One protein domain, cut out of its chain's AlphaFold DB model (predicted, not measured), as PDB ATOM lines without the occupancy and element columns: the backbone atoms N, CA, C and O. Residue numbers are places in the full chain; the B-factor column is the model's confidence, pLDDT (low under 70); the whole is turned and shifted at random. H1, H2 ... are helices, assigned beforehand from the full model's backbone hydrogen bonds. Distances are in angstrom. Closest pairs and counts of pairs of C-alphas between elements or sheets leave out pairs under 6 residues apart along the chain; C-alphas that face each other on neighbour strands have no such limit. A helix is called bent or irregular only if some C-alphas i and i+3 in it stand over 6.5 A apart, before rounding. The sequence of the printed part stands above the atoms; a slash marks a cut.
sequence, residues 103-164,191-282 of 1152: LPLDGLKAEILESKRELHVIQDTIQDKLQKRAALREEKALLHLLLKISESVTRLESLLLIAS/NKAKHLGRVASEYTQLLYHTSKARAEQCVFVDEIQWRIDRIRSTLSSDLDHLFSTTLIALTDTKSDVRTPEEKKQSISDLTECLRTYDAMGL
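Overview. This is residues 103 to 164 and 191 to 282 of the 1152 residues of the protein "Component of oligomeric Golgi complex 2" of Mycena chlorophos (UniProt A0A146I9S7). One very long helix, H1, sticks out as a free arm with residues 103 to 138, and with residues 142 to 159 it packs on a small elongated body in which H2, H3 and H4 fold back and forth. The four helices make a loose up-and-down bundle, each running against the one before it in the chain, with H1 and H4 apart. The printed part has 154 residues, with four named helices in the order H1, H2, H3, H4 and no named strand; its class is all helix. The whole is extended, with a radius of gyration of the C-alphas of 29.5 A, and spans 113 by 33 by 20 A, the arm of H1 making much of the length.

Arrangement. H1, residues 103 to 159, touches H2, residues 191 to 215, with its residues 142 to 159 alone. The closest C-alphas are those of Ile 149 and Leu 206, 6.2 A apart, and the two run opposite ways at a shallow tilt of 34.6 degrees, only just short of steep. H3, residues 220 to 251, touches H1 with residues 220 to 231 alone, at a steep tilt of 43 degrees and the same way; the closest C-alphas are those of Glu 157 and Ile 231, 6.6 A apart. H2 and H3 are the hub, touching three helices each. They form a helical hairpin, opposite ways at a shallow tilt of 28 degrees, with the C-alphas of Thr 210 and Val 221 closest at 6.5 A. H3 has a kink of 35 degrees near residue 227 and is irregular: C-alphas 223 and 226 are 7.2 A apart. H4, residues 260 to 280, forms a second helical hairpin with H3, touching its residues 239 to 250 alone; the closest C-alphas are those of Phe 243 and Cys 273, 6.1 A apart, at a shallow tilt of 25 degrees. H4 touches H2 at residues 193 to 204 alone, the same way at a shallow tilt of 7 degrees, with the C-alphas of Gly 197 and Thr 276 closest at 5.3 A. Every O i to N i+4 pair is within hydrogen-bond range in H2, against 51 of 53 in H1, 26 of 28 in H3 and 16 of 17 in H4.

Along the chain. H1 begins at C-alpha 103 (-23.870, 29.807, -2.853) and runs 83.7 A to C-alpha 159 (5.117, -48.529, -8.193). H2 measures 36.5 A, H3 46.1 A and H4 30.6 A from first to last C-alpha. H4 ends at C-alpha 280 (10.689, -40.201, -21.864).

Size, cuts and confidence. The C-alphas of Leu 103 and Lys 254, the two farthest apart, are 113.2 A apart. Residues 251 to 261 also stand free; without the free stretches the body spans 53 by 24 by 19 A. Residues 165 to 190 are not printed, and C-alphas 164 and 191 are 24.7 A apart across this cut. The link from H2 to H3 is tight and that from H3 to H4 short. The mean pLDDT of the printed part is 85.0, with residues 163 to 164 and 253 to 260 under 70.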
ATOM      1  N   LEU A 103     -24.258  30.218  -4.214       79.50
ATOM      2  CA  LEU A 103     -23.870  29.807  -2.853       79.50
ATOM      3  C   LEU A 103     -24.206  28.334  -2.515       79.50
ATOM      4  O   LEU A 103     -23.287  27.597  -2.155       79.50
ATOM      5  N   PRO A 104     -25.463  27.854  -2.644       81.12
ATOM      6  CA  PRO A 104     -25.779  26.448  -2.384       81.12
ATOM      7  C   PRO A 104     -25.179  25.483  -3.418       81.12
ATOM      8  O   PRO A 104     -24.921  24.332  -3.072       81.12
ATOM      9  N   LEU A 105     -24.905  25.923  -4.655       81.06
ATOM     10  CA  LEU A 105     -24.216  25.094  -5.653       81.06
ATOM     11  C   LEU A 105     -22.752  24.820  -5.281       81.06
ATOM     12  O   LEU A 105     -22.306  23.682  -5.417       81.06
ATOM     13  N   ASP A 106     -22.009  25.815  -4.783       82.94
ATOM     14  CA  ASP A 106     -20.642  25.585  -4.294       82.94
ATOM     15  C   ASP A 106     -20.624  24.729  -3.007       82.94
ATOM     16  O   ASP A 106     -19.702  23.934  -2.825       82.94
ATOM     17  N   GLY A 107     -21.674  24.796  -2.174       87.00
ATOM     18  CA  GLY A 107     -21.884  23.881  -1.043       87.00
ATOM     19  C   GLY A 107     -22.087  22.422  -1.475       87.00
ATOM     20  O   GLY A 107     -21.302  21.552  -1.101       87.00
ATOM     21  N   LEU A 108     -23.070  22.158  -2.344       85.00
ATOM     22  CA  LEU A 108     -23.318  20.826  -2.925       85.00
ATOM     23  C   LEU A 108     -22.079  20.255  -3.630       85.00
ATOM     24  O   LEU A 108     -21.772  19.070  -3.531       85.00
ATOM     25  N   LYS A 109     -21.327  21.106  -4.330       87.31
ATOM     26  CA  LYS A 109     -20.063  20.747  -4.976       87.31
ATOM     27  C   LYS A 109     -18.978  20.356  -3.968       87.31
ATOM     28  O   LYS A 109     -18.203  19.451  -4.269       87.31
ATOM     29  N   ALA A 110     -18.924  20.982  -2.790       87.50
ATOM     30  CA  ALA A 110     -18.012  20.578  -1.721       87.50
ATOM     31  C   ALA A 110     -18.379  19.195  -1.153       87.50
ATOM     32  O   ALA A 110     -17.503  18.335  -1.075       87.50
ATOM     33  N   GLU A 111     -19.662  18.942  -0.866       89.50
ATOM     34  CA  GLU A 111     -20.160  17.636  -0.395       89.50
ATOM     35  C   GLU A 111     -19.918  16.516  -1.422       89.50
ATOM     36  O   GLU A 111     -19.418  15.443  -1.081       89.50
ATOM     37  N   ILE A 112     -20.176  16.771  -2.710       90.75
ATOM     38  CA  ILE A 112     -19.896  15.816  -3.795       90.75
ATOM     39  C   ILE A 112     -18.387  15.540  -3.916       90.75
ATOM     40  O   ILE A 112     -17.984  14.402  -4.167       90.75
ATOM     41  N   LEU A 113     -17.530  16.546  -3.706       92.75
ATOM     42  CA  LEU A 113     -16.074  16.367  -3.667       92.75
ATOM     43  C   LEU A 113     -15.584  15.677  -2.383       92.75
ATOM     44  O   LEU A 113     -14.496  15.105  -2.402       92.75
ATOM     45  N   GLU A 114     -16.340  15.712  -1.285       92.62
ATOM     46  CA  GLU A 114     -16.101  14.924  -0.065       92.62
ATOM     47  C   GLU A 114     -16.447  13.454  -0.298       92.62
ATOM     48  O   GLU A 114     -15.558  12.606  -0.254       92.62
ATOM     49  N   SER A 115     -17.686  13.165  -0.704       93.25
ATOM     50  CA  SER A 115     -18.136  11.806  -1.011       93.25
ATOM     51  C   SER A 115     -17.286  11.148  -2.109       93.25
ATOM     52  O   SER A 115     -16.929   9.975  -2.007       93.25
ATOM     53  N   LYS A 116     -16.842  11.904  -3.126       92.81
ATOM     54  CA  LYS A 116     -15.892  11.395  -4.130       92.81
ATOM     55  C   LYS A 116     -14.518  11.048  -3.536       92.81
ATOM     56  O   LYS A 116     -13.909  10.075  -3.983       92.81
ATOM     57  N   ARG A 117     -14.009  11.810  -2.558       92.88
ATOM     58  CA  ARG A 117     -12.754  11.478  -1.855       92.88
ATOM     59  C   ARG A 117     -12.918  10.198  -1.034       92.88
ATOM     60  O   ARG A 117     -12.074   9.313  -1.143       92.88
ATOM     61  N   GLU A 118     -14.014  10.063  -0.293       93.62
ATOM     62  CA  GLU A 118     -14.327   8.850   0.476       93.62
ATOM     63  C   GLU A 118     -14.458   7.613  -0.425       93.62
ATOM     64  O   GLU A 118     -13.850   6.578  -0.150       93.62
ATOM     65  N   LEU A 119     -15.183   7.725  -1.543       93.44
ATOM     66  CA  LEU A 119     -15.347   6.637  -2.509       93.44
ATOM     67  C   LEU A 119     -14.024   6.226  -3.171       93.44
ATOM     68  O   LEU A 119     -13.824   5.032  -3.386       93.44
ATOM     69  N   HIS A 120     -13.105   7.160  -3.442       94.19
ATOM     70  CA  HIS A 120     -11.759   6.809  -3.911       94.19
ATOM     71  C   HIS A 120     -10.937   6.087  -2.831       94.19
ATOM     72  O   HIS A 120     -10.350   5.052  -3.126       94.19
ATOM     73  N   VAL A 121     -10.970   6.528  -1.567       95.50
ATOM     74  CA  VAL A 121     -10.301   5.801  -0.467       95.50
ATOM     75  C   VAL A 121     -10.872   4.381  -0.316       95.50
ATOM     76  O   VAL A 121     -10.124   3.415  -0.148       95.50
ATOM     77  N   ILE A 122     -12.193   4.214  -0.435       93.94
ATOM     78  CA  ILE A 122     -12.833   2.892  -0.425       93.94
ATOM     79  C   ILE A 122     -12.377   2.057  -1.635       93.94
ATOM     80  O   ILE A 122     -11.991   0.902  -1.452       93.94
ATOM     81  N   GLN A 123     -12.351   2.634  -2.841       92.94
ATOM     82  CA  GLN A 123     -11.852   1.986  -4.059       92.94
ATOM     83  C   GLN A 123     -10.408   1.483  -3.889       92.94
ATOM     84  O   GLN A 123     -10.134   0.318  -4.182       92.94
ATOM     85  N   ASP A 124      -9.513   2.314  -3.352       93.94
ATOM     86  CA  ASP A 124      -8.106   1.972  -3.139       93.94
ATOM     87  C   ASP A 124      -7.945   0.839  -2.108       93.94
ATOM     88  O   ASP A 124      -7.209  -0.121  -2.346       93.94
ATOM     89  N   THR A 125      -8.700   0.865  -0.998       95.25
ATOM     90  CA  THR A 125      -8.674  -0.246  -0.018       95.25
ATOM     91  C   THR A 125      -9.280  -1.549  -0.550       95.25
ATOM     92  O   THR A 125      -8.891  -2.633  -0.106       95.25
ATOM     93  N   ILE A 126     -10.216  -1.481  -1.503       93.50
ATOM     94  CA  ILE A 126     -10.729  -2.662  -2.211       93.50
ATOM     95  C   ILE A 126      -9.662  -3.197  -3.172       93.50
ATOM     96  O   ILE A 126      -9.443  -4.408  -3.203       93.50
ATOM     97  N   GLN A 127      -8.960  -2.324  -3.898       93.81
ATOM     98  CA  GLN A 127      -7.903  -2.710  -4.831       93.81
ATOM     99  C   GLN A 127      -6.716  -3.376  -4.112       93.81
ATOM    100  O   GLN A 127      -6.287  -4.453  -4.524       93.81
ATOM    101  N   ASP A 128      -6.264  -2.818  -2.985       94.50
ATOM    102  CA  ASP A 128      -5.261  -3.424  -2.094       94.50
ATOM    103  C   ASP A 128      -5.686  -4.825  -1.612       94.50
ATOM    104  O   ASP A 128      -4.930  -5.797  -1.709       94.50
ATOM    105  N   LYS A 129      -6.937  -4.973  -1.154       93.75
ATOM    106  CA  LYS A 129      -7.478  -6.275  -0.728       93.75
ATOM    107  C   LYS A 129      -7.620  -7.267  -1.885       93.75
ATOM    108  O   LYS A 129      -7.450  -8.468  -1.667       93.75
ATOM    109  N   LEU A 130      -7.910  -6.808  -3.103       92.81
ATOM    110  CA  LEU A 130      -7.953  -7.656  -4.297       92.81
ATOM    111  C   LEU A 130      -6.553  -8.126  -4.712       92.81
ATOM    112  O   LEU A 130      -6.401  -9.309  -5.008       92.81
ATOM    113  N   GLN A 131      -5.543  -7.253  -4.655       91.69
ATOM    114  CA  GLN A 131      -4.138  -7.596  -4.907       91.69
ATOM    115  C   GLN A 131      -3.614  -8.606  -3.876       91.69
ATOM    116  O   GLN A 131      -3.111  -9.663  -4.250       91.69
ATOM    117  N   LYS A 132      -3.848  -8.374  -2.577       92.94
ATOM    118  CA  LYS A 132      -3.517  -9.339  -1.510       92.94
ATOM    119  C   LYS A 132      -4.225 -10.686  -1.703       92.94
ATOM    120  O   LYS A 132      -3.638 -11.738  -1.470       92.94
ATOM    121  N   ARG A 133      -5.469 -10.683  -2.198       93.44
ATOM    122  CA  ARG A 133      -6.213 -11.906  -2.555       93.44
ATOM    123  C   ARG A 133      -5.736 -12.550  -3.871       93.44
ATOM    124  O   ARG A 133      -6.112 -13.693  -4.129       93.44
ATOM    125  N   ALA A 134      -4.967 -11.868  -4.718       91.19
ATOM    126  CA  ALA A 134      -4.301 -12.481  -5.870       91.19
ATOM    127  C   ALA A 134      -3.065 -13.266  -5.401       91.19
ATOM    128  O   ALA A 134      -3.068 -14.489  -5.523       91.19
ATOM    129  N   ALA A 135      -2.137 -12.602  -4.702       89.00
ATOM    130  CA  ALA A 135      -0.934 -13.227  -4.141       89.00
ATOM    131  C   ALA A 135      -1.254 -14.468  -3.278       89.00
ATOM    132  O   ALA A 135      -0.737 -15.554  -3.522       89.00
ATOM    133  N   LEU A 136      -2.225 -14.370  -2.357       91.50
ATOM    134  CA  LEU A 136      -2.658 -15.506  -1.524       91.50
ATOM    135  C   LEU A 136      -3.287 -16.678  -2.314       91.50
ATOM    136  O   LEU A 136      -3.402 -17.785  -1.785       91.50
ATOM    137  N   ARG A 137      -3.736 -16.477  -3.565       89.88
ATOM    138  CA  ARG A 137      -4.138 -17.588  -4.451       89.88
ATOM    139  C   ARG A 137      -2.935 -18.216  -5.144       89.88
ATOM    140  O   ARG A 137      -2.945 -19.430  -5.325       89.88
ATOM    141  N   GLU A 138      -1.951 -17.416  -5.533       86.94
ATOM    142  CA  GLU A 138      -0.722 -17.859  -6.196       86.94
ATOM    143  C   GLU A 138       0.133 -18.691  -5.228       86.94
ATOM    144  O   GLU A 138       0.406 -19.856  -5.516       86.94
ATOM    145  N   GLU A 139       0.385 -18.187  -4.015       86.12
ATOM    146  CA  GLU A 139       1.013 -18.936  -2.913       86.12
ATOM    147  C   GLU A 139       0.274 -20.252  -2.617       86.12
ATOM    148  O   GLU A 139       0.878 -21.325  -2.529       86.12
ATOM    149  N   LYS A 140      -1.066 -20.212  -2.517       90.00
ATOM    150  CA  LYS A 140      -1.862 -21.425  -2.285       90.00
ATOM    151  C   LYS A 140      -1.732 -22.417  -3.444       90.00
ATOM    152  O   LYS A 140      -1.623 -23.619  -3.192       90.00
ATOM    153  N   ALA A 141      -1.761 -21.950  -4.691       88.12
ATOM    154  CA  ALA A 141      -1.615 -22.799  -5.872       88.12
ATOM    155  C   ALA A 141      -0.224 -23.450  -5.934       88.12
ATOM    156  O   ALA A 141      -0.128 -24.627  -6.285       88.12
ATOM    157  N   LEU A 142       0.818 -22.722  -5.525       86.56
ATOM    158  CA  LEU A 142       2.182 -23.226  -5.401       86.56
ATOM    159  C   LEU A 142       2.285 -24.327  -4.337       86.56
ATOM    160  O   LEU A 142       2.747 -25.422  -4.641       86.56
ATOM    161  N   LEU A 143       1.742 -24.117  -3.134       87.00
ATOM    162  CA  LEU A 143       1.709 -25.154  -2.090       87.00
ATOM    163  C   LEU A 143       0.978 -26.435  -2.547       87.00
ATOM    164  O   LEU A 143       1.423 -27.542  -2.251       87.00
ATOM    165  N   HIS A 144      -0.102 -26.307  -3.329       89.19
ATOM    166  CA  HIS A 144      -0.813 -27.465  -3.901       89.19
ATOM    167  C   HIS A 144      -0.043 -28.139  -5.053       89.19
ATOM    168  O   HIS A 144      -0.338 -29.287  -5.386       89.19
ATOM    169  N   LEU A 145       0.927 -27.458  -5.671       88.50
ATOM    170  CA  LEU A 145       1.842 -28.041  -6.653       88.50
ATOM    171  C   LEU A 145       2.962 -28.828  -5.958       88.50
ATOM    172  O   LEU A 145       3.219 -29.965  -6.344       88.50
ATOM    173  N   LEU A 146       3.571 -28.266  -4.907       87.81
ATOM    174  CA  LEU A 146       4.621 -28.933  -4.124       87.81
ATOM    175  C   LEU A 146       4.100 -30.219  -3.458       87.81
ATOM    176  O   LEU A 146       4.735 -31.266  -3.563       87.81
ATOM    177  N   LEU A 147       2.894 -30.180  -2.878       88.81
ATOM    178  CA  LEU A 147       2.267 -31.360  -2.271       88.81
ATOM    179  C   LEU A 147       2.025 -32.485  -3.299       88.81
ATOM    180  O   LEU A 147       2.323 -33.649  -3.026       88.81
ATOM    181  N   LYS A 148       1.594 -32.141  -4.523       90.19
ATOM    182  CA  LYS A 148       1.454 -33.105  -5.631       90.19
ATOM    183  C   LYS A 148       2.786 -33.696  -6.092       90.19
ATOM    184  O   LYS A 148       2.811 -34.848  -6.520       90.19
ATOM    185  N   ILE A 149       3.888 -32.947  -6.004       89.44
ATOM    186  CA  ILE A 149       5.235 -33.469  -6.282       89.44
ATOM    187  C   ILE A 149       5.591 -34.540  -5.240       89.44
ATOM    188  O   ILE A 149       5.921 -35.657  -5.627       89.44
ATOM    189  N   SER A 150       5.414 -34.279  -3.938       88.31
ATOM    190  CA  SER A 150       5.661 -35.300  -2.900       88.31
ATOM    191  C   SER A 150       4.758 -36.537  -3.019       88.31
ATOM    192  O   SER A 150       5.242 -37.662  -2.866       88.31
ATOM    193  N   GLU A 151       3.470 -36.367  -3.343       89.12
ATOM    194  CA  GLU A 151       2.547 -37.490  -3.570       89.12
ATOM    195  C   GLU A 151       2.954 -38.339  -4.784       89.12
ATOM    196  O   GLU A 151       2.938 -39.567  -4.710       89.12
ATOM    197  N   SER A 152       3.332 -37.705  -5.900       89.56
ATOM    198  CA  SER A 152       3.700 -38.418  -7.132       89.56
ATOM    199  C   SER A 152       5.073 -39.092  -7.046       89.56
ATOM    200  O   SER A 152       5.194 -40.222  -7.512       89.56
ATOM    201  N   VAL A 153       6.064 -38.491  -6.376       89.12
ATOM    202  CA  VAL A 153       7.347 -39.153  -6.050       89.12
ATOM    203  C   VAL A 153       7.106 -40.412  -5.214       89.12
ATOM    204  O   VAL A 153       7.535 -41.494  -5.606       89.12
ATOM    205  N   THR A 154       6.342 -40.305  -4.123       87.38
ATOM    206  CA  THR A 154       6.054 -41.445  -3.228       87.38
ATOM    207  C   THR A 154       5.243 -42.540  -3.942       87.38
ATOM    208  O   THR A 154       5.494 -43.737  -3.774       87.38
ATOM    209  N   ARG A 155       4.304 -42.155  -4.822       86.88
ATOM    210  CA  ARG A 155       3.578 -43.093  -5.695       86.88
ATOM    211  C   ARG A 155       4.526 -43.819  -6.652       86.88
ATOM    212  O   ARG A 155       4.434 -45.034  -6.775       86.88
ATOM    213  N   LEU A 156       5.435 -43.109  -7.314       87.19
ATOM    214  CA  LEU A 156       6.379 -43.703  -8.263       87.19
ATOM    215  C   LEU A 156       7.383 -44.637  -7.580       87.19
ATOM    216  O   LEU A 156       7.624 -45.726  -8.093       87.19
ATOM    217  N   GLU A 157       7.890 -44.275  -6.399       85.81
ATOM    218  CA  GLU A 157       8.738 -45.153  -5.583       85.81
ATOM    219  C   GLU A 157       8.014 -46.462  -5.227       85.81
ATOM    220  O   GLU A 157       8.573 -47.539  -5.425       85.81
ATOM    221  N   SER A 158       6.744 -46.400  -4.805       84.06
ATOM    222  CA  SER A 158       5.956 -47.614  -4.517       84.06
ATOM    223  C   SER A 158       5.612 -48.449  -5.761       84.06
ATOM    224  O   SER A 158       5.605 -49.676  -5.681       84.06
ATOM    225  N   LEU A 159       5.385 -47.826  -6.926       82.25
ATOM    226  CA  LEU A 159       5.117 -48.529  -8.193       82.25
ATOM    227  C   LEU A 159       6.361 -49.188  -8.816       82.25
ATOM    228  O   LEU A 159       6.212 -50.136  -9.592       82.25
ATOM    229  N   LEU A 160       7.557 -48.690  -8.486       79.25
ATOM    230  CA  LEU A 160       8.862 -49.248  -8.868       79.25
ATOM    231  C   LEU A 160       9.497 -50.106  -7.756       79.25
ATOM    232  O   LEU A 160      10.629 -50.555  -7.906       79.25
ATOM    233  N   LEU A 161       8.794 -50.330  -6.635       77.25
ATOM    234  CA  LEU A 161       9.293 -51.058  -5.456       77.25
ATOM    235  C   LEU A 161      10.633 -50.512  -4.913       77.25
ATOM    236  O   LEU A 161      11.434 -51.239  -4.321       77.25
ATOM    237  N   ILE A 162      10.874 -49.211  -5.094       70.31
ATOM    238  CA  ILE A 162      12.076 -48.521  -4.634       70.31
ATOM    239  C   ILE A 162      11.997 -48.404  -3.112       70.31
ATOM    240  O   ILE A 162      11.248 -47.586  -2.581       70.31
ATOM    241  N   ALA A 163      12.798 -49.207  -2.408       51.59
ATOM    242  CA  ALA A 163      12.884 -49.145  -0.953       51.59
ATOM    243  C   ALA A 163      13.233 -47.719  -0.489       51.59
ATOM    244  O   ALA A 163      14.250 -47.140  -0.908       51.59
ATOM    245  N   SER A 164      12.375 -47.164   0.368       44.91
ATOM    246  CA  SER A 164      12.569 -45.872   1.020       44.91
ATOM    247  C   SER A 164      13.851 -45.875   1.866       44.91
ATOM    248  O   SER A 164      14.260 -46.934   2.349       44.91
ATOM    249  N   ASN A 191       2.035 -57.555 -19.396       71.56
ATOM    250  CA  ASN A 191       1.608 -56.772 -18.241       71.56
ATOM    251  C   ASN A 191       2.751 -55.919 -17.661       71.56
ATOM    252  O   ASN A 191       2.487 -54.800 -17.229       71.56
ATOM    253  N   LYS A 192       4.013 -56.384 -17.703       79.94
ATOM    254  CA  LYS A 192       5.185 -55.580 -17.305       79.94
ATOM    255  C   LYS A 192       5.450 -54.418 -18.268       79.94
ATOM    256  O   LYS A 192       5.635 -53.303 -17.796       79.94
ATOM    257  N   ALA A 193       5.372 -54.631 -19.585       81.25
ATOM    258  CA  ALA A 193       5.497 -53.542 -20.565       81.25
ATOM    259  C   ALA A 193       4.424 -52.451 -20.343       81.25
ATOM    260  O   ALA A 193       4.741 -51.267 -20.227       81.25
ATOM    261  N   LYS A 194       3.161 -52.863 -20.153       84.81
ATOM    262  CA  LYS A 194       2.029 -51.971 -19.820       84.81
ATOM    263  C   LYS A 194       2.186 -51.270 -18.473       84.81
ATOM    264  O   LYS A 194       1.684 -50.159 -18.308       84.81
ATOM    265  N   HIS A 195       2.843 -51.906 -17.502       84.75
ATOM    266  CA  HIS A 195       3.146 -51.303 -16.203       84.75
ATOM    267  C   HIS A 195       4.200 -50.203 -16.344       84.75
ATOM    268  O   HIS A 195       3.920 -49.067 -15.970       84.75
ATOM    269  N   LEU A 196       5.347 -50.491 -16.968       85.25
ATOM    270  CA  LEU A 196       6.409 -49.498 -17.181       85.25
ATOM    271  C   LEU A 196       5.920 -48.300 -18.010       85.25
ATOM    272  O   LEU A 196       6.171 -47.162 -17.624       85.25
ATOM    273  N   GLY A 197       5.125 -48.523 -19.063       84.25
ATOM    274  CA  GLY A 197       4.517 -47.435 -19.840       84.25
ATOM    275  C   GLY A 197       3.587 -46.527 -19.016       84.25
ATOM    276  O   GLY A 197       3.560 -45.311 -19.219       84.25
ATOM    277  N   ARG A 198       2.860 -47.079 -18.031       87.19
ATOM    278  CA  ARG A 198       2.053 -46.289 -17.079       87.19
ATOM    279  C   ARG A 198       2.930 -45.528 -16.088       87.19
ATOM    280  O   ARG A 198       2.703 -44.336 -15.892       87.19
ATOM    281  N   VAL A 199       3.936 -46.182 -15.509       88.12
ATOM    282  CA  VAL A 199       4.893 -45.554 -14.581       88.12
ATOM    283  C   VAL A 199       5.623 -44.392 -15.260       88.12
ATOM    284  O   VAL A 199       5.680 -43.304 -14.695       88.12
ATOM    285  N   ALA A 200       6.067 -44.560 -16.508       86.62
ATOM    286  CA  ALA A 200       6.643 -43.484 -17.311       86.62
ATOM    287  C   ALA A 200       5.660 -42.323 -17.544       86.62
ATOM    288  O   ALA A 200       6.055 -41.162 -17.462       86.62
ATOM    289  N   SER A 201       4.369 -42.598 -17.762       87.81
ATOM    290  CA  SER A 201       3.359 -41.539 -17.923       87.81
ATOM    291  C   SER A 201       3.089 -40.738 -16.637       87.81
ATOM    292  O   SER A 201       2.853 -39.531 -16.705       87.81
ATOM    293  N   GLU A 202       3.178 -41.364 -15.459       87.25
ATOM    294  CA  GLU A 202       3.132 -40.673 -14.159       87.25
ATOM    295  C   GLU A 202       4.450 -39.917 -13.885       87.25
ATOM    296  O   GLU A 202       4.429 -38.790 -13.393       87.25
ATOM    297  N   TYR A 203       5.600 -40.473 -14.281       89.12
ATOM    298  CA  TYR A 203       6.911 -39.820 -14.181       89.12
ATOM    299  C   TYR A 203       7.012 -38.563 -15.063       89.12
ATOM    300  O   TYR A 203       7.465 -37.518 -14.599       89.12
ATOM    301  N   THR A 204       6.498 -38.589 -16.296       87.56
ATOM    302  CA  THR A 204       6.444 -37.397 -17.161       87.56
ATOM    303  C   THR A 204       5.479 -36.327 -16.614       87.56
ATOM    304  O   THR A 204       5.737 -35.131 -16.774       87.56
ATOM    305  N   GLN A 205       4.418 -36.709 -15.889       89.00
ATOM    306  CA  GLN A 205       3.582 -35.758 -15.134       89.00
ATOM    307  C   GLN A 205       4.332 -35.149 -13.935       89.00
ATOM    308  O   GLN A 205       4.275 -33.932 -13.739       89.00
ATOM    309  N   LEU A 206       5.085 -35.955 -13.175       89.44
ATOM    310  CA  LEU A 206       5.980 -35.475 -12.116       89.44
ATOM    311  C   LEU A 206       7.015 -34.486 -12.678       89.44
ATOM    312  O   LEU A 206       7.170 -33.401 -12.120       89.44
ATOM    313  N   LEU A 207       7.671 -34.795 -13.801       87.12
ATOM    314  CA  LEU A 207       8.608 -33.875 -14.457       87.12
ATOM    315  C   LEU A 207       7.934 -32.560 -14.869       87.12
ATOM    316  O   LEU A 207       8.509 -31.491 -14.662       87.12
ATOM    317  N   TYR A 208       6.701 -32.600 -15.387       86.50
ATOM    318  CA  TYR A 208       5.945 -31.381 -15.680       86.50
ATOM    319  C   TYR A 208       5.692 -30.545 -14.415       86.50
ATOM    320  O   TYR A 208       6.013 -29.354 -14.401       86.50
ATOM    321  N   HIS A 209       5.186 -31.151 -13.337       87.19
ATOM    322  CA  HIS A 209       4.948 -30.451 -12.073       87.19
ATOM    323  C   HIS A 209       6.237 -29.881 -11.464       87.19
ATOM    324  O   HIS A 209       6.260 -28.713 -11.077       87.19
ATOM    325  N   THR A 210       7.320 -30.658 -11.481       87.50
ATOM    326  CA  THR A 210       8.660 -30.259 -11.022       87.50
ATOM    327  C   THR A 210       9.199 -29.082 -11.836       87.50
ATOM    328  O   THR A 210       9.651 -28.091 -11.268       87.50
ATOM    329  N   SER A 211       9.075 -29.127 -13.169       86.00
ATOM    330  CA  SER A 211       9.498 -28.026 -14.046       86.00
ATOM    331  C   SER A 211       8.716 -26.734 -13.790       86.00
ATOM    332  O   SER A 211       9.298 -25.651 -13.838       86.00
ATOM    333  N   LYS A 212       7.423 -26.838 -13.448       85.81
ATOM    334  CA  LYS A 212       6.612 -25.683 -13.058       85.81
ATOM    335  C   LYS A 212       7.031 -25.136 -11.689       85.81
ATOM    336  O   LYS A 212       7.188 -23.933 -11.564       85.81
ATOM    337  N   ALA A 213       7.276 -25.987 -10.691       84.00
ATOM    338  CA  ALA A 213       7.737 -25.544  -9.372       84.00
ATOM    339  C   ALA A 213       9.145 -24.909  -9.406       84.00
ATOM    340  O   ALA A 213       9.414 -23.973  -8.655       84.00
ATOM    341  N   ARG A 214      10.024 -25.354 -10.318       83.69
ATOM    342  CA  ARG A 214      11.343 -24.736 -10.546       83.69
ATOM    343  C   ARG A 214      11.251 -23.347 -11.196       83.69
ATOM    344  O   ARG A 214      12.102 -22.508 -10.922       83.69
ATOM    345  N   ALA A 215      10.222 -23.072 -12.005       81.31
ATOM    346  CA  ALA A 215       9.975 -21.725 -12.536       81.31
ATOM    347  C   ALA A 215       9.624 -20.717 -11.421       81.31
ATOM    348  O   ALA A 215      10.055 -19.570 -11.476       81.31
ATOM    349  N   GLU A 216       8.937 -21.184 -10.376       79.94
ATOM    350  CA  GLU A 216       8.574 -20.427  -9.164       79.94
ATOM    351  C   GLU A 216       9.701 -20.453  -8.091       79.94
ATOM    352  O   GLU A 216       9.446 -20.263  -6.904       79.94
ATOM    353  N   GLN A 217      10.949 -20.750  -8.492       74.75
ATOM    354  CA  GLN A 217      12.181 -20.703  -7.675       74.75
ATOM    355  C   GLN A 217      12.146 -21.480  -6.332       74.75
ATOM    356  O   GLN A 217      12.778 -21.092  -5.349       74.75
ATOM    357  N   CYS A 218      11.431 -22.608  -6.274       78.12
ATOM    358  CA  CYS A 218      11.257 -23.391  -5.044       78.12
ATOM    359  C   CYS A 218      12.419 -24.356  -4.728       78.12
ATOM    360  O   CYS A 218      12.530 -25.407  -5.358       78.12
ATOM    361  N   VAL A 219      13.180 -24.075  -3.661       81.06
ATOM    362  CA  VAL A 219      14.307 -24.902  -3.151       81.06
ATOM    363  C   VAL A 219      13.941 -26.380  -2.924       81.06
ATOM    364  O   VAL A 219      14.736 -27.267  -3.220       81.06
ATOM    365  N   PHE A 220      12.708 -26.660  -2.487       83.88
ATOM    366  CA  PHE A 220      12.154 -28.013  -2.291       83.88
ATOM    367  C   PHE A 220      12.298 -28.938  -3.516       83.88
ATOM    368  O   PHE A 220      12.407 -30.156  -3.377       83.88
ATOM    369  N   VAL A 221      12.305 -28.376  -4.731       83.81
ATOM    370  CA  VAL A 221      12.526 -29.147  -5.964       83.81
ATOM    371  C   VAL A 221      13.931 -29.745  -6.000       83.81
ATOM    372  O   VAL A 221      14.099 -30.886  -6.428       83.81
ATOM    373  N   ASP A 222      14.930 -29.002  -5.536       83.00
ATOM    374  CA  ASP A 222      16.331 -29.406  -5.600       83.00
ATOM    375  C   ASP A 222      16.688 -30.370  -4.448       83.00
ATOM    376  O   ASP A 222      17.480 -31.289  -4.643       83.00
ATOM    377  N   GLU A 223      16.008 -30.266  -3.298       86.12
ATOM    378  CA  GLU A 223      16.061 -31.266  -2.212       86.12
ATOM    379  C   GLU A 223      15.493 -32.635  -2.631       86.12
ATOM    380  O   GLU A 223      15.986 -33.677  -2.198       86.12
ATOM    381  N   ILE A 224      14.462 -32.652  -3.486       86.50
ATOM    382  CA  ILE A 224      13.812 -33.879  -3.978       86.50
ATOM    383  C   ILE A 224      14.441 -34.408  -5.281       86.50
ATOM    384  O   ILE A 224      14.242 -35.578  -5.616       86.50
ATOM    385  N   GLN A 225      15.249 -33.611  -5.987       87.06
ATOM    386  CA  GLN A 225      15.851 -33.950  -7.285       87.06
ATOM    387  C   GLN A 225      16.525 -35.338  -7.294       87.06
ATOM    388  O   GLN A 225      16.250 -36.136  -8.185       87.06
ATOM    389  N   TRP A 226      17.289 -35.700  -6.254       89.81
ATOM    390  CA  TRP A 226      17.949 -37.014  -6.172       89.81
ATOM    391  C   TRP A 226      16.972 -38.209  -6.116       89.81
ATOM    392  O   TRP A 226      17.308 -39.295  -6.593       89.81
ATOM    393  N   ARG A 227      15.753 -38.032  -5.581       88.12
ATOM    394  CA  ARG A 227      14.690 -39.060  -5.617       88.12
ATOM    395  C   ARG A 227      14.118 -39.191  -7.023       88.12
ATOM    396  O   ARG A 227      13.902 -40.307  -7.486       88.12
ATOM    397  N   ILE A 228      13.936 -38.069  -7.724       87.94
ATOM    398  CA  ILE A 228      13.493 -38.039  -9.127       87.94
ATOM    399  C   ILE A 228      14.526 -38.739 -10.023       87.94
ATOM    400  O   ILE A 228      14.150 -39.549 -10.867       87.94
ATOM    401  N   ASP A 229      15.819 -38.512  -9.786       87.62
ATOM    402  CA  ASP A 229      16.902 -39.165 -10.530       87.62
ATOM    403  C   ASP A 229      17.040 -40.660 -10.183       87.62
ATOM    404  O   ASP A 229      17.282 -41.479 -11.074       87.62
ATOM    405  N   ARG A 230      16.790 -41.058  -8.924       87.69
ATOM    406  CA  ARG A 230      16.690 -42.476  -8.526       87.69
ATOM    407  C   ARG A 230      15.515 -43.171  -9.224       87.69
ATOM    408  O   ARG A 230      15.716 -44.231  -9.807       87.69
ATOM    409  N   ILE A 231      14.328 -42.552  -9.239       88.31
ATOM    410  CA  ILE A 231      13.153 -43.026  -9.995       88.31
ATOM    411  C   ILE A 231      13.499 -43.176 -11.483       88.31
ATOM    412  O   ILE A 231      13.228 -44.227 -12.065       88.31
ATOM    413  N   ARG A 232      14.137 -42.162 -12.087       89.25
ATOM    414  CA  ARG A 232      14.566 -42.177 -13.494       89.25
ATOM    415  C   ARG A 232      15.472 -43.369 -13.792       89.25
ATOM    416  O   ARG A 232      15.201 -44.096 -14.741       89.25
ATOM    417  N   SER A 233      16.519 -43.559 -12.989       88.06
ATOM    418  CA  SER A 233      17.525 -44.605 -13.199       88.06
ATOM    419  C   SER A 233      16.975 -46.017 -12.985       88.06
ATOM    420  O   SER A 233      17.397 -46.935 -13.685       88.06
ATOM    421  N   THR A 234      16.025 -46.209 -12.061       87.56
ATOM    422  CA  THR A 234      15.323 -47.495 -11.909       87.56
ATOM    423  C   THR A 234      14.423 -47.764 -13.116       87.56
ATOM    424  O   THR A 234      14.530 -48.820 -13.733       87.56
ATOM    425  N   LEU A 235      13.605 -46.783 -13.514       88.81
ATOM    426  CA  LEU A 235      12.687 -46.902 -14.649       88.81
ATOM    427  C   LEU A 235      13.414 -47.161 -15.981       88.81
ATOM    428  O   LEU A 235      12.943 -47.981 -16.765       88.81
ATOM    429  N   SER A 236      14.556 -46.510 -16.236       88.44
ATOM    430  CA  SER A 236      15.357 -46.779 -17.439       88.44
ATOM    431  C   SER A 236      16.014 -48.160 -17.391       88.44
ATOM    432  O   SER A 236      15.942 -48.889 -18.373       88.44
ATOM    433  N   SER A 237      16.566 -48.578 -16.245       88.94
ATOM    434  CA  SER A 237      17.175 -49.909 -16.090       88.94
ATOM    435  C   SER A 237      16.167 -51.053 -16.283       88.94
ATOM    436  O   SER A 237      16.488 -52.059 -16.920       88.94
ATOM    437  N   ASP A 238      14.948 -50.916 -15.755       87.19
ATOM    438  CA  ASP A 238      13.879 -51.906 -15.938       87.19
ATOM    439  C   ASP A 238      13.388 -51.952 -17.394       87.19
ATOM    440  O   ASP A 238      13.115 -53.033 -17.929       87.19
ATOM    441  N   LEU A 239      13.306 -50.788 -18.049       89.94
ATOM    442  CA  LEU A 239      12.936 -50.670 -19.457       89.94
ATOM    443  C   LEU A 239      14.003 -51.294 -20.369       89.94
ATOM    444  O   LEU A 239      13.649 -52.107 -21.221       89.94
ATOM    445  N   ASP A 240      15.287 -51.011 -20.138       90.31
ATOM    446  CA  ASP A 240      16.419 -51.593 -20.868       90.31
ATOM    447  C   ASP A 240      16.470 -53.115 -20.738       90.31
ATOM    448  O   ASP A 240      16.711 -53.817 -21.722       90.31
ATOM    449  N   HIS A 241      16.215 -53.649 -19.542       89.25
ATOM    450  CA  HIS A 241      16.177 -55.092 -19.318       89.25
ATOM    451  C   HIS A 241      14.978 -55.752 -20.027       89.25
ATOM    452  O   HIS A 241      15.123 -56.813 -20.647       89.25
ATOM    453  N   LEU A 242      13.792 -55.133 -19.986       87.56
ATOM    454  CA  LEU A 242      12.611 -55.647 -20.687       87.56
ATOM    455  C   LEU A 242      12.797 -55.567 -22.213       87.56
ATOM    456  O   LEU A 242      12.563 -56.551 -22.911       87.56
ATOM    457  N   PHE A 243      13.315 -54.451 -22.722       90.69
ATOM    458  CA  PHE A 243      13.604 -54.247 -24.140       90.69
ATOM    459  C   PHE A 243      14.678 -55.222 -24.647       90.69
ATOM    460  O   PHE A 243      14.445 -55.926 -25.631       90.69
ATOM    461  N   SER A 244      15.801 -55.360 -23.932       89.69
ATOM    462  CA  SER A 244      16.867 -56.329 -24.227       89.69
ATOM    463  C   SER A 244      16.341 -57.766 -24.286       89.69
ATOM    464  O   SER A 244      16.558 -58.470 -25.275       89.69
ATOM    465  N   THR A 245      15.575 -58.204 -23.281       87.31
ATOM    466  CA  THR A 245      15.018 -59.568 -23.265       87.31
ATOM    467  C   THR A 245      13.993 -59.803 -24.381       87.31
ATOM    468  O   THR A 245      13.998 -60.879 -24.985       87.31
ATOM    469  N   THR A 246      13.177 -58.805 -24.743       86.38
ATOM    470  CA  THR A 246      12.270 -58.871 -25.904       86.38
ATOM    471  C   THR A 246      13.024 -58.898 -27.244       86.38
ATOM    472  O   THR A 246      12.625 -59.633 -28.150       86.38
ATOM    473  N   LEU A 247      14.132 -58.165 -27.382       86.62
ATOM    474  CA  LEU A 247      14.979 -58.158 -28.584       86.62
ATOM    475  C   LEU A 247      15.749 -59.468 -28.769       86.62
ATOM    476  O   LEU A 247      15.752 -60.036 -29.865       86.62
ATOM    477  N   ILE A 248      16.368 -59.978 -27.702       84.31
ATOM    478  CA  ILE A 248      17.076 -61.266 -27.704       84.31
ATOM    479  C   ILE A 248      16.096 -62.403 -28.006       84.31
ATOM    480  O   ILE A 248      16.443 -63.313 -28.757       84.31
ATOM    481  N   ALA A 249      14.857 -62.323 -27.506       82.50
ATOM    482  CA  ALA A 249      13.794 -63.203 -27.967       82.50
ATOM    483  C   ALA A 249      13.566 -63.020 -29.476       82.50
ATOM    484  O   ALA A 249      13.800 -63.958 -30.234       82.50
ATOM    485  N   LEU A 250      13.140 -61.849 -29.956       80.81
ATOM    486  CA  LEU A 250      12.769 -61.634 -31.366       80.81
ATOM    487  C   LEU A 250      13.844 -62.039 -32.396       80.81
ATOM    488  O   LEU A 250      13.469 -62.439 -33.496       80.81
ATOM    489  N   THR A 251      15.130 -61.980 -32.040       80.25
ATOM    490  CA  THR A 251      16.268 -62.193 -32.956       80.25
ATOM    491  C   THR A 251      16.981 -63.553 -32.840       80.25
ATOM    492  O   THR A 251      17.849 -63.845 -33.667       80.25
ATOM    493  N   ASP A 252      16.651 -64.426 -31.872       77.31
ATOM    494  CA  ASP A 252      17.320 -65.739 -31.779       77.31
ATOM    495  C   ASP A 252      16.844 -66.727 -32.859       77.31
ATOM    496  O   ASP A 252      15.762 -67.318 -32.795       77.31
ATOM    497  N   THR A 253      17.730 -66.968 -33.828       61.75
ATOM    498  CA  THR A 253      17.549 -67.890 -34.954       61.75
ATOM    499  C   THR A 253      17.448 -69.366 -34.561       61.75
ATOM    500  O   THR A 253      17.194 -70.198 -35.425       61.75
ATOM    501  N   LYS A 254      17.722 -69.740 -33.303       59.28
ATOM    502  CA  LYS A 254      17.641 -71.141 -32.851       59.28
ATOM    503  C   LYS A 254      16.213 -71.624 -32.616       59.28
ATOM    504  O   LYS A 254      15.979 -72.829 -32.638       59.28
ATOM    505  N   SER A 255      15.270 -70.714 -32.394       52.69
ATOM    506  CA  SER A 255      13.857 -71.033 -32.177       52.69
ATOM    507  C   SER A 255      13.021 -70.653 -33.399       52.69
ATOM    508  O   SER A 255      12.185 -69.757 -33.332       52.69
ATOM    509  N   ASP A 256      13.252 -71.348 -34.512       49.75
ATOM    510  CA  ASP A 256      12.402 -71.268 -35.715       49.75
ATOM    511  C   ASP A 256      11.039 -71.978 -35.504       49.75
ATOM    512  O   ASP A 256      10.118 -71.887 -36.309       49.75
ATOM    513  N   VAL A 257      10.890 -72.661 -34.359       54.16
ATOM    514  CA  VAL A 257       9.636 -73.219 -33.839       54.16
ATOM    515  C   VAL A 257       9.062 -72.259 -32.791       54.16
ATOM    516  O   VAL A 257       9.252 -72.449 -31.592       54.16
ATOM    517  N   ARG A 258       8.374 -71.210 -33.250       62.25
ATOM    518  CA  ARG A 258       7.538 -70.326 -32.417       62.25
ATOM    519  C   ARG A 258       6.150 -70.197 -33.007       62.25
ATOM    520  O   ARG A 258       5.998 -70.186 -34.231       62.25
ATOM    521  N   THR A 259       5.135 -70.043 -32.162       67.88
ATOM    522  CA  THR A 259       3.797 -69.745 -32.674       67.88
ATOM    523  C   THR A 259       3.753 -68.342 -33.299       67.88
ATOM    524  O   THR A 259       4.449 -67.415 -32.862       67.88
ATOM    525  N   PRO A 260       2.884 -68.115 -34.302       69.56
ATOM    526  CA  PRO A 260       2.625 -66.771 -34.820       69.56
ATOM    527  C   PRO A 260       1.949 -65.850 -33.786       69.56
ATOM    528  O   PRO A 260       1.738 -64.671 -34.072       69.56
ATOM    529  N   GLU A 261       1.597 -66.364 -32.605       71.56
ATOM    530  CA  GLU A 261       0.996 -65.626 -31.495       71.56
ATOM    531  C   GLU A 261       2.085 -65.052 -30.576       71.56
ATOM    532  O   GLU A 261       2.111 -63.837 -30.386       71.56
ATOM    533  N   GLU A 262       3.074 -65.855 -30.156       76.00
ATOM    534  CA  GLU A 262       4.295 -65.385 -29.464       76.00
ATOM    535  C   GLU A 262       4.999 -64.254 -30.230       76.00
ATOM    536  O   GLU A 262       5.440 -63.261 -29.643       76.00
ATOM    537  N   LYS A 263       5.093 -64.372 -31.566       76.00
ATOM    538  CA  LYS A 263       5.733 -63.345 -32.403       76.00
ATOM    539  C   LYS A 263       4.928 -62.040 -32.428       76.00
ATOM    540  O   LYS A 263       5.524 -60.969 -32.350       76.00
ATOM    541  N   LYS A 264       3.590 -62.105 -32.472       81.25
ATOM    542  CA  LYS A 264       2.715 -60.920 -32.345       81.25
ATOM    543  C   LYS A 264       2.812 -60.297 -30.953       81.25
ATOM    544  O   LYS A 264       2.872 -59.075 -30.849       81.25
ATOM    545  N   GLN A 265       2.860 -61.123 -29.910       82.31
ATOM    546  CA  GLN A 265       2.989 -60.688 -28.521       82.31
ATOM    547  C   GLN A 265       4.315 -59.945 -28.301       82.31
ATOM    548  O   GLN A 265       4.322 -58.793 -27.873       82.31
ATOM    549  N   SER A 266       5.424 -60.545 -28.735       81.62
ATOM    550  CA  SER A 266       6.759 -59.941 -28.677       81.62
ATOM    551  C   SER A 266       6.841 -58.620 -29.458       81.62
ATOM    552  O   SER A 266       7.447 -57.663 -28.986       81.62
ATOM    553  N   ILE A 267       6.190 -58.526 -30.628       84.44
ATOM    554  CA  ILE A 267       6.090 -57.276 -31.404       84.44
ATOM    555  C   ILE A 267       5.242 -56.222 -30.672       84.44
ATOM    556  O   ILE A 267       5.604 -55.044 -30.681       84.44
ATOM    557  N   SER A 268       4.143 -56.608 -30.014       86.69
ATOM    558  CA  SER A 268       3.338 -55.684 -29.201       86.69
ATOM    559  C   SER A 268       4.163 -55.089 -28.060       86.69
ATOM    560  O   SER A 268       4.148 -53.874 -27.869       86.69
ATOM    561  N   ASP A 269       4.897 -55.929 -27.333       85.19
ATOM    562  CA  ASP A 269       5.665 -55.502 -26.162       85.19
ATOM    563  C   ASP A 269       6.896 -54.674 -26.574       85.19
ATOM    564  O   ASP A 269       7.170 -53.644 -25.960       85.19
ATOM    565  N   LEU A 270       7.549 -55.009 -27.697       89.31
ATOM    566  CA  LEU A 270       8.570 -54.166 -28.337       89.31
ATOM    567  C   LEU A 270       8.020 -52.774 -28.701       89.31
ATOM    568  O   LEU A 270       8.654 -51.754 -28.431       89.31
ATOM    569  N   THR A 271       6.824 -52.724 -29.296       90.56
ATOM    570  CA  THR A 271       6.163 -51.463 -29.675       90.56
ATOM    571  C   THR A 271       5.825 -50.619 -28.440       90.56
ATOM    572  O   THR A 271       5.836 -49.391 -28.499       90.56
ATOM    573  N   GLU A 272       5.530 -51.256 -27.308       89.19
ATOM    574  CA  GLU A 272       5.262 -50.593 -26.028       89.19
ATOM    575  C   GLU A 272       6.549 -50.082 -25.354       89.19
ATOM    576  O   GLU A 272       6.556 -48.957 -24.853       89.19
ATOM    577  N   CYS A 273       7.665 -50.815 -25.458       91.06
ATOM    578  CA  CYS A 273       8.988 -50.329 -25.047       91.06
ATOM    579  C   CYS A 273       9.378 -49.059 -25.816       91.06
ATOM    580  O   CYS A 273       9.648 -48.028 -25.207       91.06
ATOM    581  N   LEU A 274       9.329 -49.099 -27.153       90.94
ATOM    582  CA  LEU A 274       9.692 -47.964 -28.012       90.94
ATOM    583  C   LEU A 274       8.816 -46.721 -27.754       90.94
ATOM    584  O   LEU A 274       9.326 -45.604 -27.739       90.94
ATOM    585  N   ARG A 275       7.516 -46.893 -27.464       90.69
ATOM    586  CA  ARG A 275       6.642 -45.788 -27.013       90.69
ATOM    587  C   ARG A 275       7.045 -45.226 -25.651       90.69
ATOM    588  O   ARG A 275       6.833 -44.044 -25.408       90.69
ATOM    589  N   THR A 276       7.577 -46.062 -24.764       89.31
ATOM    590  CA  THR A 276       8.006 -45.650 -23.422       89.31
ATOM    591  C   THR A 276       9.296 -44.831 -23.504       89.31
ATOM    592  O   THR A 276       9.343 -43.738 -22.944       89.31
ATOM    593  N   TYR A 277      10.280 -45.266 -24.303       91.25
ATOM    594  CA  TYR A 277      11.472 -44.464 -24.616       91.25
ATOM    595  C   TYR A 277      11.107 -43.111 -25.258       91.25
ATOM    596  O   TYR A 277      11.595 -42.077 -24.807       91.25
ATOM    597  N   ASP A 278      10.193 -43.079 -26.239       89.44
ATOM    598  CA  ASP A 278       9.740 -41.838 -26.898       89.44
ATOM    599  C   ASP A 278       8.983 -40.867 -25.963       89.44
ATOM    600  O   ASP A 278       9.141 -39.640 -26.036       89.44
ATOM    601  N   ALA A 279       8.189 -41.413 -25.036       86.31
ATOM    602  CA  ALA A 279       7.493 -40.644 -24.004       86.31
ATOM    603  C   ALA A 279       8.443 -40.064 -22.938       86.31
ATOM    604  O   ALA A 279       8.086 -39.082 -22.281       86.31
ATOM    605  N   MET A 280       9.632 -40.655 -22.775       85.00
ATOM    606  CA  MET A 280      10.689 -40.201 -21.864       85.00
ATOM    607  C   MET A 280      11.790 -39.375 -22.558       85.00
ATOM    608  O   MET A 280      12.569 -38.728 -21.862       85.00
ATOM    609  N   GLY A 281      11.857 -39.372 -23.897       85.44
ATOM    610  CA  GLY A 281      12.930 -38.730 -24.672       85.44
ATOM    611  C   GLY A 281      14.262 -39.494 -24.647       85.44
ATOM    612  O   GLY A 281      15.318 -38.899 -24.827       85.44
ATOM    613  N   LEU A 282      14.230 -40.803 -24.386       88.19
ATOM    614  CA  LEU A 282      15.414 -41.655 -24.206       88.19
ATOM    615  C   LEU A 282      15.722 -42.478 -25.472       88.19
ATOM    616  O   LEU A 282      15.922 -43.690 -25.418       88.19
TER     617      LEU A 282